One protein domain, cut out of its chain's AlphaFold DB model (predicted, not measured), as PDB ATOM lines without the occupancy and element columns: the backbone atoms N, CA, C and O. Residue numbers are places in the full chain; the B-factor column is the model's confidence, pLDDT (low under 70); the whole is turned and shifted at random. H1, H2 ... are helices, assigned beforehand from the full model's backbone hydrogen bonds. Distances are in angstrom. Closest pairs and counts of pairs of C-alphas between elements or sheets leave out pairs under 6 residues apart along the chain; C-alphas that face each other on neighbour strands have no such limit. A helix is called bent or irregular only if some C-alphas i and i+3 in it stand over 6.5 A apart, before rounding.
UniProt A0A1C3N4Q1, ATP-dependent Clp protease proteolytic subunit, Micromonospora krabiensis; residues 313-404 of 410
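What this domain is: This is residues 313 to 404 of the 410 residues of the protein "ATP-dependent Clp protease proteolytic subunit" of Micromonospora krabiensis (UniProt A0A1C3N4Q1). A long helix, H1, has two shorter helices, H2 and H3, folded back in turn beside its last part, making a small compact three-helix body. From this body the free part of H1, residues 313 to 330, sticks out at one end, and a tail of residues 383 to 404 with the small helix H4 sticks out at the other. The printed part has 92 residues with four named helices, H1 to H4 in order, and no named strand; the class is all helix. The whole is extended, with a radius of gyration of the C-alphas of 23.5 A and spans of 84 by 25 by 20 A.

Where its parts are: H1, residues 313 to 344, begins at C-alpha 313 (-15.643, 27.302, -45.805) and is 46.2 A long from first to last C-alpha. H2, residues 350 to 362, measures 19.8 A and is irregular, with C-alphas 351 and 354 7.3 A apart. H3, residues 364 to 373, measures 14.3 A. H4, residues 394 to 402, measures 13.7 A and ends at C-alpha 402 (32.651, -12.901, 3.316).

How they stand to each other: H1, H2 and H3 form an up and down bundle, each helix running against the one before it. H1 touches H2 with residues 335 to 343 alone, a helical hairpin at a steep tilt of 39 degrees; the closest C-alphas, of Val 343 and Pro 350, are 6.1 A apart. H2 and H3 are also a hairpin, at a steep tilt of 41 degrees, and the closest C-alphas, of Trp 360 and Ala 367, are 5.0 A apart. H1 and H3 only just touch, with 3 pairs of C-alphas within 8 A, the closest those of Ala 342 and Ile 371 at 7.0 A. H4 is apart from H1, H2 and H3. Every O i to N i+4 pair is within hydrogen-bond range in H1 and H3, against 7 of 9 in H2 and 3 of 5 in H4.

The domain as a whole: The two C-alphas farthest apart, of Trp 313 and Pro 404, are 85.1 A apart. The printed part has no cut. The links from H1 to H2 and from H2 to H3 are tight, and the link from H3 to H4, 20 residues, is long. The model's pLDDT is under 70 at residues 380 to 404.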
ATOM      1  N   TRP A 313     -16.787  28.206 -45.681       77.44
ATOM      2  CA  TRP A 313     -15.643  27.302 -45.805       77.44
ATOM      3  C   TRP A 313     -14.674  27.442 -44.640       77.44
ATOM      4  O   TRP A 313     -14.314  26.444 -44.022       77.44
ATOM      5  N   ASP A 314     -14.300  28.668 -44.285       83.44
ATOM      6  CA  ASP A 314     -13.360  28.917 -43.195       83.44
ATOM      7  C   ASP A 314     -13.931  28.439 -41.845       83.44
ATOM      8  O   ASP A 314     -13.210  27.830 -41.047       83.44
ATOM      9  N   ALA A 315     -15.240  28.607 -41.614       79.38
ATOM     10  CA  ALA A 315     -15.930  28.089 -40.428       79.38
ATOM     11  C   ALA A 315     -15.961  26.549 -40.376       79.38
ATOM     12  O   ALA A 315     -15.775  25.944 -39.312       79.38
ATOM     13  N   GLN A 316     -16.153  25.896 -41.524       79.94
ATOM     14  CA  GLN A 316     -16.100  24.439 -41.628       79.94
ATOM     15  C   GLN A 316     -14.675  23.917 -41.399       79.94
ATOM     16  O   GLN A 316     -14.487  22.964 -40.644       79.94
ATOM     17  N   GLN A 317     -13.664  24.579 -41.967       90.00
ATOM     18  CA  GLN A 317     -12.255  24.245 -41.746       90.00
ATOM     19  C   GLN A 317     -11.836  24.432 -40.282       90.00
ATOM     20  O   GLN A 317     -11.041  23.652 -39.761       90.00
ATOM     21  N   GLU A 318     -12.372  25.436 -39.588       87.94
ATOM     22  CA  GLU A 318     -12.151  25.613 -38.147       87.94
ATOM     23  C   GLU A 318     -12.811  24.495 -37.328       87.94
ATOM     24  O   GLU A 318     -12.218  23.970 -36.384       87.94
ATOM     25  N   THR A 319     -14.014  24.074 -37.719       84.88
ATOM     26  CA  THR A 319     -14.717  22.967 -37.061       84.88
ATOM     27  C   THR A 319     -13.966  21.647 -37.240       84.88
ATOM     28  O   THR A 319     -13.769  20.924 -36.263       84.88
ATOM     29  N   ILE A 320     -13.475  21.369 -38.451       85.31
ATOM     30  CA  ILE A 320     -12.628  20.204 -38.748       85.31
ATOM     31  C   ILE A 320     -11.363  20.238 -37.886       85.31
ATOM     32  O   ILE A 320     -11.104  19.285 -37.155       85.31
ATOM     33  N   ARG A 321     -10.639  21.366 -37.853       90.19
ATOM     34  CA  ARG A 321      -9.436  21.519 -37.012       90.19
ATOM     35  C   ARG A 321      -9.728  21.305 -35.524       90.19
ATOM     36  O   ARG A 321      -8.928  20.689 -34.820       90.19
ATOM     37  N   ARG A 322     -10.883  21.762 -35.023       89.81
ATOM     38  CA  ARG A 322     -11.309  21.524 -33.632       89.81
ATOM     39  C   ARG A 322     -11.564  20.038 -33.356       89.81
ATOM     40  O   ARG A 322     -11.182  19.563 -32.283       89.81
ATOM     41  N   LEU A 323     -12.200  19.324 -34.282       84.75
ATOM     42  CA  LEU A 323     -12.490  17.894 -34.152       84.75
ATOM     43  C   LEU A 323     -11.216  17.051 -34.235       84.75
ATOM     44  O   LEU A 323     -10.975  16.239 -33.346       84.75
ATOM     45  N   GLU A 324     -10.349  17.322 -35.210       88.19
ATOM     46  CA  GLU A 324      -9.037  16.676 -35.337       88.19
ATOM     47  C   GLU A 324      -8.189  16.891 -34.077       88.19
ATOM     48  O   GLU A 324      -7.567  15.960 -33.561       88.19
ATOM     49  N   ALA A 325      -8.212  18.103 -33.510       86.94
ATOM     50  CA  ALA A 325      -7.532  18.394 -32.252       86.94
ATOM     51  C   ALA A 325      -8.135  17.624 -31.063       86.94
ATOM     52  O   ALA A 325      -7.393  17.200 -30.173       86.94
ATOM     53  N   ALA A 326      -9.457  17.438 -31.023       84.31
ATOM     54  CA  ALA A 326     -10.130  16.658 -29.986       84.31
ATOM     55  C   ALA A 326      -9.816  15.162 -30.095       84.31
ATOM     56  O   ALA A 326      -9.508  14.519 -29.092       84.31
ATOM     57  N   GLU A 327      -9.814  14.620 -31.306       84.06
ATOM     58  CA  GLU A 327      -9.469  13.229 -31.566       84.06
ATOM     59  C   GLU A 327      -7.987  12.946 -31.292       84.06
ATOM     60  O   GLU A 327      -7.641  11.938 -30.678       84.06
ATOM     61  N   ALA A 328      -7.096  13.873 -31.654       84.81
ATOM     62  CA  ALA A 328      -5.682  13.780 -31.318       84.81
ATOM     63  C   ALA A 328      -5.438  13.824 -29.798       84.81
ATOM     64  O   ALA A 328      -4.498  13.191 -29.317       84.81
ATOM     65  N   ARG A 329      -6.270  14.544 -29.024       87.00
ATOM     66  CA  ARG A 329      -6.229  14.486 -27.550       87.00
ATOM     67  C   ARG A 329      -6.643  13.109 -27.037       87.00
ATOM     68  O   ARG A 329      -5.864  12.513 -26.305       87.00
ATOM     69  N   ARG A 330      -7.781  12.571 -27.496       86.75
ATOM     70  CA  ARG A 330      -8.263  11.234 -27.095       86.75
ATOM     71  C   ARG A 330      -7.241  10.133 -27.385       86.75
ATOM     72  O   ARG A 330      -6.984   9.302 -26.523       86.75
ATOM     73  N   ARG A 331      -6.598  10.166 -28.559       85.75
ATOM     74  CA  ARG A 331      -5.544   9.201 -28.925       85.75
ATOM     75  C   ARG A 331      -4.319   9.278 -28.011       85.75
ATOM     76  O   ARG A 331      -3.748   8.248 -27.665       85.75
ATOM     77  N   ARG A 332      -3.916  10.486 -27.598       88.25
ATOM     78  CA  ARG A 332      -2.821  10.664 -26.627       88.25
ATOM     79  C   ARG A 332      -3.217  10.186 -25.233       88.25
ATOM     80  O   ARG A 332      -2.432   9.501 -24.596       88.25
ATOM     81  N   GLU A 333      -4.433  10.494 -24.791       91.69
ATOM     82  CA  GLU A 333      -4.961  10.035 -23.501       91.69
ATOM     83  C   GLU A 333      -5.043   8.503 -23.429       91.69
ATOM     84  O   GLU A 333      -4.658   7.916 -22.419       91.69
ATOM     85  N   GLU A 334      -5.473   7.841 -24.508       91.31
ATOM     86  CA  GLU A 334      -5.483   6.376 -24.601       91.31
ATOM     87  C   GLU A 334      -4.070   5.795 -24.500       91.31
ATOM     88  O   GLU A 334      -3.822   4.929 -23.658       91.31
ATOM     89  N   ARG A 335      -3.128   6.308 -25.304       93.88
ATOM     90  CA  ARG A 335      -1.717   5.905 -25.256       93.88
ATOM     91  C   ARG A 335      -1.153   6.034 -23.845       93.88
ATOM     92  O   ARG A 335      -0.575   5.086 -23.312       93.88
ATOM     93  N   ASP A 336      -1.317   7.206 -23.244       92.25
ATOM     94  CA  ASP A 336      -0.737   7.526 -21.946       92.25
ATOM     95  C   ASP A 336      -1.363   6.655 -20.842       92.25
ATOM     96  O   ASP A 336      -0.644   6.170 -19.967       92.25
ATOM     97  N   SER A 337      -2.669   6.372 -20.922       93.75
ATOM     98  CA  SER A 337      -3.380   5.457 -20.020       93.75
ATOM     99  C   SER A 337      -2.863   4.018 -20.122       93.75
ATOM    100  O   SER A 337      -2.515   3.402 -19.112       93.75
ATOM    101  N   VAL A 338      -2.722   3.490 -21.341       91.88
ATOM    102  CA  VAL A 338      -2.245   2.118 -21.585       91.88
ATOM    103  C   VAL A 338      -0.800   1.947 -21.112       91.88
ATOM    104  O   VAL A 338      -0.469   0.972 -20.431       91.88
ATOM    105  N   ILE A 339       0.066   2.917 -21.418       92.25
ATOM    106  CA  ILE A 339       1.468   2.909 -20.990       92.25
ATOM    107  C   ILE A 339       1.573   3.068 -19.468       92.25
ATOM    108  O   ILE A 339       2.379   2.381 -18.835       92.25
ATOM    109  N   ALA A 340       0.764   3.934 -18.850       91.19
ATOM    110  CA  ALA A 340       0.733   4.091 -17.397       91.19
ATOM    111  C   ALA A 340       0.275   2.808 -16.691       91.19
ATOM    112  O   ALA A 340       0.927   2.384 -15.735       91.19
ATOM    113  N   GLN A 341      -0.774   2.153 -17.197       91.31
ATOM    114  CA  GLN A 341      -1.259   0.883 -16.658       91.31
ATOM    115  C   GLN A 341      -0.210  -0.224 -16.794       91.31
ATOM    116  O   GLN A 341      -0.001  -0.995 -15.864       91.31
ATOM    117  N   ALA A 342       0.507  -0.288 -17.917       89.56
ATOM    118  CA  ALA A 342       1.556  -1.284 -18.110       89.56
ATOM    119  C   ALA A 342       2.739  -1.101 -17.141       89.56
ATOM    120  O   ALA A 342       3.319  -2.086 -16.677       89.56
ATOM    121  N   VAL A 343       3.073   0.145 -16.796       89.50
ATOM    122  CA  VAL A 343       4.066   0.448 -15.754       89.50
ATOM    123  C   VAL A 343       3.547   0.066 -14.368       89.50
ATOM    124  O   VAL A 343       4.299  -0.519 -13.594       89.50
ATOM    125  N   ALA A 344       2.277   0.348 -14.065       87.69
ATOM    126  CA  ALA A 344       1.650  -0.042 -12.799       87.69
ATOM    127  C   ALA A 344       1.585  -1.572 -12.625       87.69
ATOM    128  O   ALA A 344       1.844  -2.083 -11.541       87.69
ATOM    129  N   ASP A 345       1.340  -2.305 -13.713       87.31
ATOM    130  CA  ASP A 345       1.359  -3.771 -13.773       87.31
ATOM    131  C   ASP A 345       2.785  -4.366 -13.713       87.31
ATOM    132  O   ASP A 345       2.969  -5.586 -13.810       87.31
ATOM    133  N   GLY A 346       3.818  -3.523 -13.612       87.56
ATOM    134  CA  GLY A 346       5.214  -3.945 -13.543       87.56
ATOM    135  C   GLY A 346       5.719  -4.601 -14.822       87.56
ATOM    136  O   GLY A 346       6.669  -5.379 -14.773       87.56
ATOM    137  N   LYS A 347       5.105  -4.327 -15.979       90.06
ATOM    138  CA  LYS A 347       5.529  -4.912 -17.261       90.06
ATOM    139  C   LYS A 347       6.878  -4.362 -17.729       90.06
ATOM    140  O   LYS A 347       7.652  -5.060 -18.379       90.06
ATOM    141  N   PHE A 348       7.173  -3.106 -17.402       90.38
ATOM    142  CA  PHE A 348       8.447  -2.439 -17.680       90.38
ATOM    143  C   PHE A 348       8.648  -1.237 -16.738       90.38
ATOM    144  O   PHE A 348       7.675  -0.727 -16.185       90.38
ATOM    145  N   PRO A 349       9.892  -0.755 -16.533       89.12
ATOM    146  CA  PRO A 349      10.144   0.325 -15.586       89.12
ATOM    147  C   PRO A 349       9.717   1.682 -16.173       89.12
ATOM    148  O   PRO A 349       9.777   1.855 -17.394       89.12
ATOM    149  N   PRO A 350       9.398   2.696 -15.342       88.62
ATOM    150  CA  PRO A 350       9.011   4.032 -15.811       88.62
ATOM    151  C   PRO A 350      10.013   4.670 -16.788       88.62
ATOM    152  O   PRO A 350       9.615   5.378 -17.709       88.62
ATOM    153  N   ALA A 351      11.307   4.361 -16.650       89.38
ATOM    154  CA  ALA A 351      12.364   4.830 -17.549       89.38
ATOM    155  C   ALA A 351      12.200   4.364 -19.011       89.38
ATOM    156  O   ALA A 351      12.783   4.959 -19.915       89.38
ATOM    157  N   ARG A 352      11.412   3.308 -19.264       90.31
ATOM    158  CA  ARG A 352      11.124   2.803 -20.614       90.31
ATOM    159  C   ARG A 352       9.860   3.391 -21.242       90.31
ATOM    160  O   ARG A 352       9.621   3.100 -22.409       90.31
ATOM    161  N   LYS A 353       9.097   4.252 -20.554       91.06
ATOM    162  CA  LYS A 353       7.924   4.927 -21.149       91.06
ATOM    163  C   LYS A 353       8.226   5.589 -22.505       91.06
ATOM    164  O   LYS A 353       7.527   5.258 -23.460       91.06
ATOM    165  N   PRO A 354       9.332   6.350 -22.678       92.81
ATOM    166  CA  PRO A 354       9.623   6.999 -23.960       92.81
ATOM    167  C   PRO A 354       9.879   6.022 -25.114       92.81
ATOM    168  O   PRO A 354       9.788   6.388 -26.281       92.81
ATOM    169  N   HIS A 355      10.256   4.775 -24.819       91.25
ATOM    170  CA  HIS A 355      10.419   3.749 -25.846       91.25
ATOM    171  C   HIS A 355       9.062   3.287 -26.389       91.25
ATOM    172  O   HIS A 355       8.904   3.209 -27.603       91.25
ATOM    173  N   TYR A 356       8.090   3.046 -25.505       90.69
ATOM    174  CA  TYR A 356       6.749   2.609 -25.893       90.69
ATOM    175  C   TYR A 356       5.892   3.749 -26.446       90.69
ATOM    176  O   TYR A 356       5.095   3.506 -27.339       90.69
ATOM    177  N   GLU A 357       6.107   4.990 -26.003       92.31
ATOM    178  CA  GLU A 357       5.496   6.175 -26.623       92.31
ATOM    179  C   GLU A 357       5.933   6.306 -28.086       92.31
ATOM    180  O   GLU A 357       5.091   6.420 -28.968       92.31
ATOM    181  N   ARG A 358       7.239   6.178 -28.366       93.62
ATOM    182  CA  ARG A 358       7.756   6.182 -29.746       93.62
ATOM    183  C   ARG A 358       7.257   5.001 -30.577       93.62
ATOM    184  O   ARG A 358       7.058   5.162 -31.774       93.62
ATOM    185  N   ALA A 359       7.094   3.827 -29.968       90.50
ATOM    186  CA  ALA A 359       6.529   2.666 -30.651       90.50
ATOM    187  C   ALA A 359       5.053   2.899 -31.005       90.50
ATOM    188  O   ALA A 359       4.654   2.622 -32.128       90.50
ATOM    189  N   TRP A 360       4.276   3.476 -30.086       92.88
ATOM    190  CA  TRP A 360       2.870   3.817 -30.297       92.88
ATOM    191  C   TRP A 360       2.683   4.912 -31.346       92.88
ATOM    192  O   TRP A 360       1.757   4.848 -32.146       92.88
ATOM    193  N   ASP A 361       3.572   5.906 -31.372       90.44
ATOM    194  CA  ASP A 361       3.546   6.964 -32.384       90.44
ATOM    195  C   ASP A 361       3.875   6.427 -33.794       90.44
ATOM    196  O   ASP A 361       3.466   7.030 -34.786       90.44
ATOM    197  N   ALA A 362       4.601   5.304 -33.894       91.25
ATOM    198  CA  ALA A 362       4.939   4.647 -35.158       91.25
ATOM    199  C   ALA A 362       3.881   3.623 -35.613       91.25
ATOM    200  O   ALA A 362       3.572   3.562 -36.801       91.25
ATOM    201  N   ASP A 363       3.345   2.830 -34.683       91.56
ATOM    202  CA  ASP A 363       2.311   1.817 -34.919       91.56
ATOM    203  C   ASP A 363       1.480   1.597 -33.632       91.56
ATOM    204  O   ASP A 363       1.909   0.859 -32.737       91.56
ATOM    205  N   PRO A 364       0.303   2.244 -33.505       89.12
ATOM    206  CA  PRO A 364      -0.533   2.149 -32.309       89.12
ATOM    207  C   PRO A 364      -1.015   0.726 -32.001       89.12
ATOM    208  O   PRO A 364      -0.988   0.307 -30.842       89.12
ATOM    209  N   GLU A 365      -1.427  -0.029 -33.023       87.69
ATOM    210  CA  GLU A 365      -1.953  -1.390 -32.862       87.69
ATOM    211  C   GLU A 365      -0.824  -2.359 -32.502       87.69
ATOM    212  O   GLU A 365      -0.917  -3.090 -31.513       87.69
ATOM    213  N   GLY A 366       0.307  -2.284 -33.211       89.38
ATOM    214  CA  GLY A 366       1.489  -3.084 -32.892       89.38
ATOM    215  C   GLY A 366       2.046  -2.787 -31.496       89.38
ATOM    216  O   GLY A 366       2.424  -3.704 -30.763       89.38
ATOM    217  N   ALA A 367       2.051  -1.522 -31.066       89.38
ATOM    218  CA  ALA A 367       2.462  -1.149 -29.713       89.38
ATOM    219  C   ALA A 367       1.498  -1.684 -28.643       89.38
ATOM    220  O   ALA A 367       1.946  -2.126 -27.580       89.38
ATOM    221  N   ARG A 368       0.189  -1.685 -28.919       90.81
ATOM    222  CA  ARG A 368      -0.833  -2.247 -28.029       90.81
ATOM    223  C   ARG A 368      -0.645  -3.751 -27.848       90.81
ATOM    224  O   ARG A 368      -0.629  -4.217 -26.707       90.81
ATOM    225  N   GLU A 369      -0.440  -4.492 -28.932       90.94
ATOM    226  CA  GLU A 369      -0.162  -5.934 -28.892       90.94
ATOM    227  C   GLU A 369       1.152  -6.243 -28.167       90.94
ATOM    228  O   GLU A 369       1.196  -7.109 -27.287       90.94
ATOM    229  N   LEU A 370       2.209  -5.483 -28.463       89.44
ATOM    230  CA  LEU A 370       3.511  -5.604 -27.811       89.44
ATOM    231  C   LEU A 370       3.384  -5.417 -26.291       89.44
ATOM    232  O   LEU A 370       3.869  -6.249 -25.525       89.44
ATOM    233  N   ILE A 371       2.706  -4.355 -25.839       89.44
ATOM    234  CA  ILE A 371       2.489  -4.073 -24.413       89.44
ATOM    235  C   ILE A 371       1.594  -5.141 -23.771       89.44
ATOM    236  O   ILE A 371       1.829  -5.545 -22.624       89.44
ATOM    237  N   ALA A 372       0.569  -5.619 -24.478       89.69
ATOM    238  CA  ALA A 372      -0.312  -6.680 -24.000       89.69
ATOM    239  C   ALA A 372       0.461  -7.986 -23.754       89.69
ATOM    240  O   ALA A 372       0.272  -8.591 -22.697       89.69
ATOM    241  N   GLY A 373       1.377  -8.343 -24.661       88.19
ATOM    242  CA  GLY A 373       2.200  -9.553 -24.604       88.19
ATOM    243  C   GLY A 373       3.306  -9.562 -23.540       88.19
ATOM    244  O   GLY A 373       3.872 -10.619 -23.263       88.19
ATOM    245  N   LEU A 374       3.619  -8.425 -22.909       90.00
ATOM    246  CA  LEU A 374       4.594  -8.380 -21.816       90.00
ATOM    247  C   LEU A 374       4.039  -9.023 -20.539       90.00
ATOM    248  O   LEU A 374       2.932  -8.706 -20.086       90.00
ATOM    249  N   ALA A 375       4.854  -9.876 -19.916       84.31
ATOM    250  CA  ALA A 375       4.542 -10.477 -18.627       84.31
ATOM    251  C   ALA A 375       4.400  -9.405 -17.530       84.31
ATOM    252  O   ALA A 375       5.132  -8.414 -17.501       84.31
ATOM    253  N   LYS A 376       3.442  -9.604 -16.621       86.31
ATOM    254  CA  LYS A 376       3.248  -8.738 -15.447       86.31
ATOM    255  C   LYS A 376       4.333  -8.998 -14.397       86.31
ATOM    256  O   LYS A 376       4.880 -10.097 -14.347       86.31
ATOM    257  N   ASN A 377       4.601  -8.011 -13.539       83.31
ATOM    258  CA  ASN A 377       5.576  -8.092 -12.437       83.31
ATOM    259  C   ASN A 377       7.028  -8.394 -12.862       83.31
ATOM    260  O   ASN A 377       7.822  -8.882 -12.062       83.31
ATOM    261  N   VAL A 378       7.394  -8.100 -14.112       81.31
ATOM    262  CA  VAL A 378       8.781  -8.199 -14.605       81.31
ATOM    263  C   VAL A 378       9.682  -7.173 -13.910       81.31
ATOM    264  O   VAL A 378      10.866  -7.419 -13.689       81.31
ATOM    265  N   VAL A 379       9.113  -6.029 -13.538       77.12
ATOM    266  CA  VAL A 379       9.734  -5.022 -12.682       77.12
ATOM    267  C   VAL A 379       8.985  -4.992 -11.353       77.12
ATOM    268  O   VAL A 379       7.759  -4.871 -11.362       77.12
ATOM    269  N   PRO A 380       9.685  -5.080 -10.211       65.38
ATOM    270  CA  PRO A 380       9.048  -4.974  -8.908       65.38
ATOM    271  C   PRO A 380       8.433  -3.577  -8.745       65.38
ATOM    272  O   PRO A 380       9.134  -2.568  -8.759       65.38
ATOM    273  N   VAL A 381       7.108  -3.532  -8.614       62.59
ATOM    274  CA  VAL A 381       6.316  -2.300  -8.422       62.59
ATOM    275  C   VAL A 381       6.028  -1.994  -6.951       62.59
ATOM    276  O   VAL A 381       5.458  -0.954  -6.635       62.59
ATOM    277  N   ALA A 382       6.465  -2.868  -6.039       55.94
ATOM    278  CA  ALA A 382       6.492  -2.599  -4.609       55.94
ATOM    279  C   ALA A 382       7.842  -1.976  -4.227       55.94
ATOM    280  O   ALA A 382       8.897  -2.496  -4.596       55.94
ATOM    281  N   ALA A 383       7.818  -0.892  -3.446       48.16
ATOM    282  CA  ALA A 383       8.993  -0.499  -2.684       48.16
ATOM    283  C   ALA A 383       9.374  -1.685  -1.789       48.16
ATOM    284  O   ALA A 383       8.542  -2.158  -1.013       48.16
ATOM    285  N   LEU A 384      10.610  -2.178  -1.914       42.94
ATOM    286  CA  LEU A 384      11.223  -2.997  -0.875       42.94
ATOM    287  C   LEU A 384      11.088  -2.200   0.423       42.94
ATOM    288  O   LEU A 384      11.727  -1.160   0.584       42.94
ATOM    289  N   GLY A 385      10.166  -2.637   1.281       37.75
ATOM    290  CA  GLY A 385       9.987  -2.064   2.598       37.75
ATOM    291  C   GLY A 385      11.337  -2.051   3.295       37.75
ATOM    292  O   GLY A 385      12.067  -3.042   3.267       37.75
ATOM    293  N   TYR A 386      11.675  -0.913   3.889       38.59
ATOM    294  CA  TYR A 386      12.722  -0.858   4.892       38.59
ATOM    295  C   TYR A 386      12.368  -1.917   5.941       38.59
ATOM    296  O   TYR A 386      11.305  -1.831   6.559       38.59
ATOM    297  N   ALA A 387      13.197  -2.949   6.076       35.47
ATOM    298  CA  ALA A 387      13.028  -3.958   7.106       35.47
ATOM    299  C   ALA A 387      13.268  -3.292   8.467       35.47
ATOM    300  O   ALA A 387      14.398  -3.174   8.930       35.47
ATOM    301  N   VAL A 388      12.201  -2.808   9.096       45.50
ATOM    302  CA  VAL A 388      12.135  -2.665  10.551       45.50
ATOM    303  C   VAL A 388      11.766  -4.036  11.093       45.50
ATOM    304  O   VAL A 388      10.592  -4.374  11.155       45.50
ATOM    305  N   ASP A 389      12.799  -4.859  11.280       48.09
ATOM    306  CA  ASP A 389      12.950  -5.876  12.336       48.09
ATOM    307  C   ASP A 389      14.059  -6.858  11.932       48.09
ATOM    308  O   ASP A 389      13.844  -8.044  11.699       48.09
ATOM    309  N   ALA A 390      15.284  -6.340  11.842       39.72
ATOM    310  CA  ALA A 390      16.483  -7.143  12.022       39.72
ATOM    311  C   ALA A 390      17.309  -6.433  13.093       39.72
ATOM    312  O   ALA A 390      17.821  -5.335  12.884       39.72
ATOM    313  N   THR A 391      17.353  -7.020  14.283       48.28
ATOM    314  CA  THR A 391      18.269  -6.598  15.340       48.28
ATOM    315  C   THR A 391      19.710  -6.736  14.850       48.28
ATOM    316  O   THR A 391      20.031  -7.721  14.188       48.28
ATOM    317  N   ASP A 392      20.569  -5.785  15.225       45.91
ATOM    318  CA  ASP A 392      21.985  -5.613  14.831       45.91
ATOM    319  C   ASP A 392      22.915  -6.844  14.996       45.91
ATOM    320  O   ASP A 392      24.108  -6.765  14.717       45.91
ATOM    321  N   ALA A 393      22.411  -7.997  15.440       48.81
ATOM    322  CA  ALA A 393      23.187  -9.219  15.631       48.81
ATOM    323  C   ALA A 393      23.349 -10.068  14.353       48.81
ATOM    324  O   ALA A 393      24.354 -10.766  14.220       48.81
ATOM    325  N   ASP A 394      22.408 -10.002  13.404       48.53
ATOM    326  CA  ASP A 394      22.404 -10.925  12.255       48.53
ATOM    327  C   ASP A 394      23.253 -10.429  11.068       48.53
ATOM    328  O   ASP A 394      23.749 -11.233  10.281       48.53
ATOM    329  N   PHE A 395      23.507  -9.119  10.964       44.88
ATOM    330  CA  PHE A 395      24.291  -8.540   9.860       44.88
ATOM    331  C   PHE A 395      25.815  -8.666  10.066       44.88
ATOM    332  O   PHE A 395      26.575  -8.788   9.103       44.88
ATOM    333  N   GLU A 396      26.279  -8.695  11.320       44.84
ATOM    334  CA  GLU A 396      27.703  -8.852  11.670       44.84
ATOM    335  C   GLU A 396      28.227 -10.278  11.398       44.84
ATOM    336  O   GLU A 396      29.403 -10.462  11.072       44.84
ATOM    337  N   LEU A 397      27.359 -11.296  11.464       49.16
ATOM    338  CA  LEU A 397      27.730 -12.703  11.265       49.16
ATOM    339  C   LEU A 397      27.918 -13.082   9.787       49.16
ATOM    340  O   LEU A 397      28.828 -13.851   9.471       49.16
ATOM    341  N   GLU A 398      27.123 -12.521   8.871       48.25
ATOM    342  CA  GLU A 398      27.290 -12.758   7.427       48.25
ATOM    343  C   GLU A 398      28.441 -11.939   6.821       48.25
ATOM    344  O   GLU A 398      29.170 -12.438   5.957       48.25
ATOM    345  N   PHE A 399      28.682 -10.713   7.304       44.22
ATOM    346  CA  PHE A 399      29.742  -9.849   6.768       44.22
ATOM    347  C   PHE A 399      31.155 -10.332   7.151       44.22
ATOM    348  O   PHE A 399      32.081 -10.264   6.336       44.22
ATOM    349  N   ALA A 400      31.323 -10.910   8.348       52.69
ATOM    350  CA  ALA A 400      32.586 -11.507   8.798       52.69
ATOM    351  C   ALA A 400      32.939 -12.826   8.075       52.69
ATOM    352  O   ALA A 400      34.109 -13.213   8.029       52.69
ATOM    353  N   GLY A 401      31.948 -13.506   7.484       52.97
ATOM    354  CA  GLY A 401      32.147 -14.716   6.680       52.97
ATOM    355  C   GLY A 401      32.624 -14.441   5.249       52.97
ATOM    356  O   GLY A 401      33.301 -15.285   4.659       52.97
ATOM    357  N   LEU A 402      32.314 -13.260   4.698       52.00
ATOM    358  CA  LEU A 402      32.651 -12.901   3.316       52.00
ATOM    359  C   LEU A 402      34.034 -12.240   3.161       52.00
ATOM    360  O   LEU A 402      34.629 -12.332   2.088       52.00
ATOM    361  N   PHE A 403      34.570 -11.609   4.214       55.50
ATOM    362  CA  PHE A 403      35.856 -10.898   4.170       55.50
ATOM    363  C   PHE A 403      36.736 -11.202   5.393       55.50
ATOM    364  O   PHE A 403      36.766 -10.422   6.347       55.50
ATOM    365  N   PRO A 404      37.514 -12.300   5.391       55.31
ATOM    366  CA  PRO A 404      38.510 -12.514   6.432       55.31
ATOM    367  C   PRO A 404      39.593 -11.418   6.357       55.31
ATOM    368  O   PRO A 404      40.152 -11.185   5.279       55.31
TER     369      PRO A 404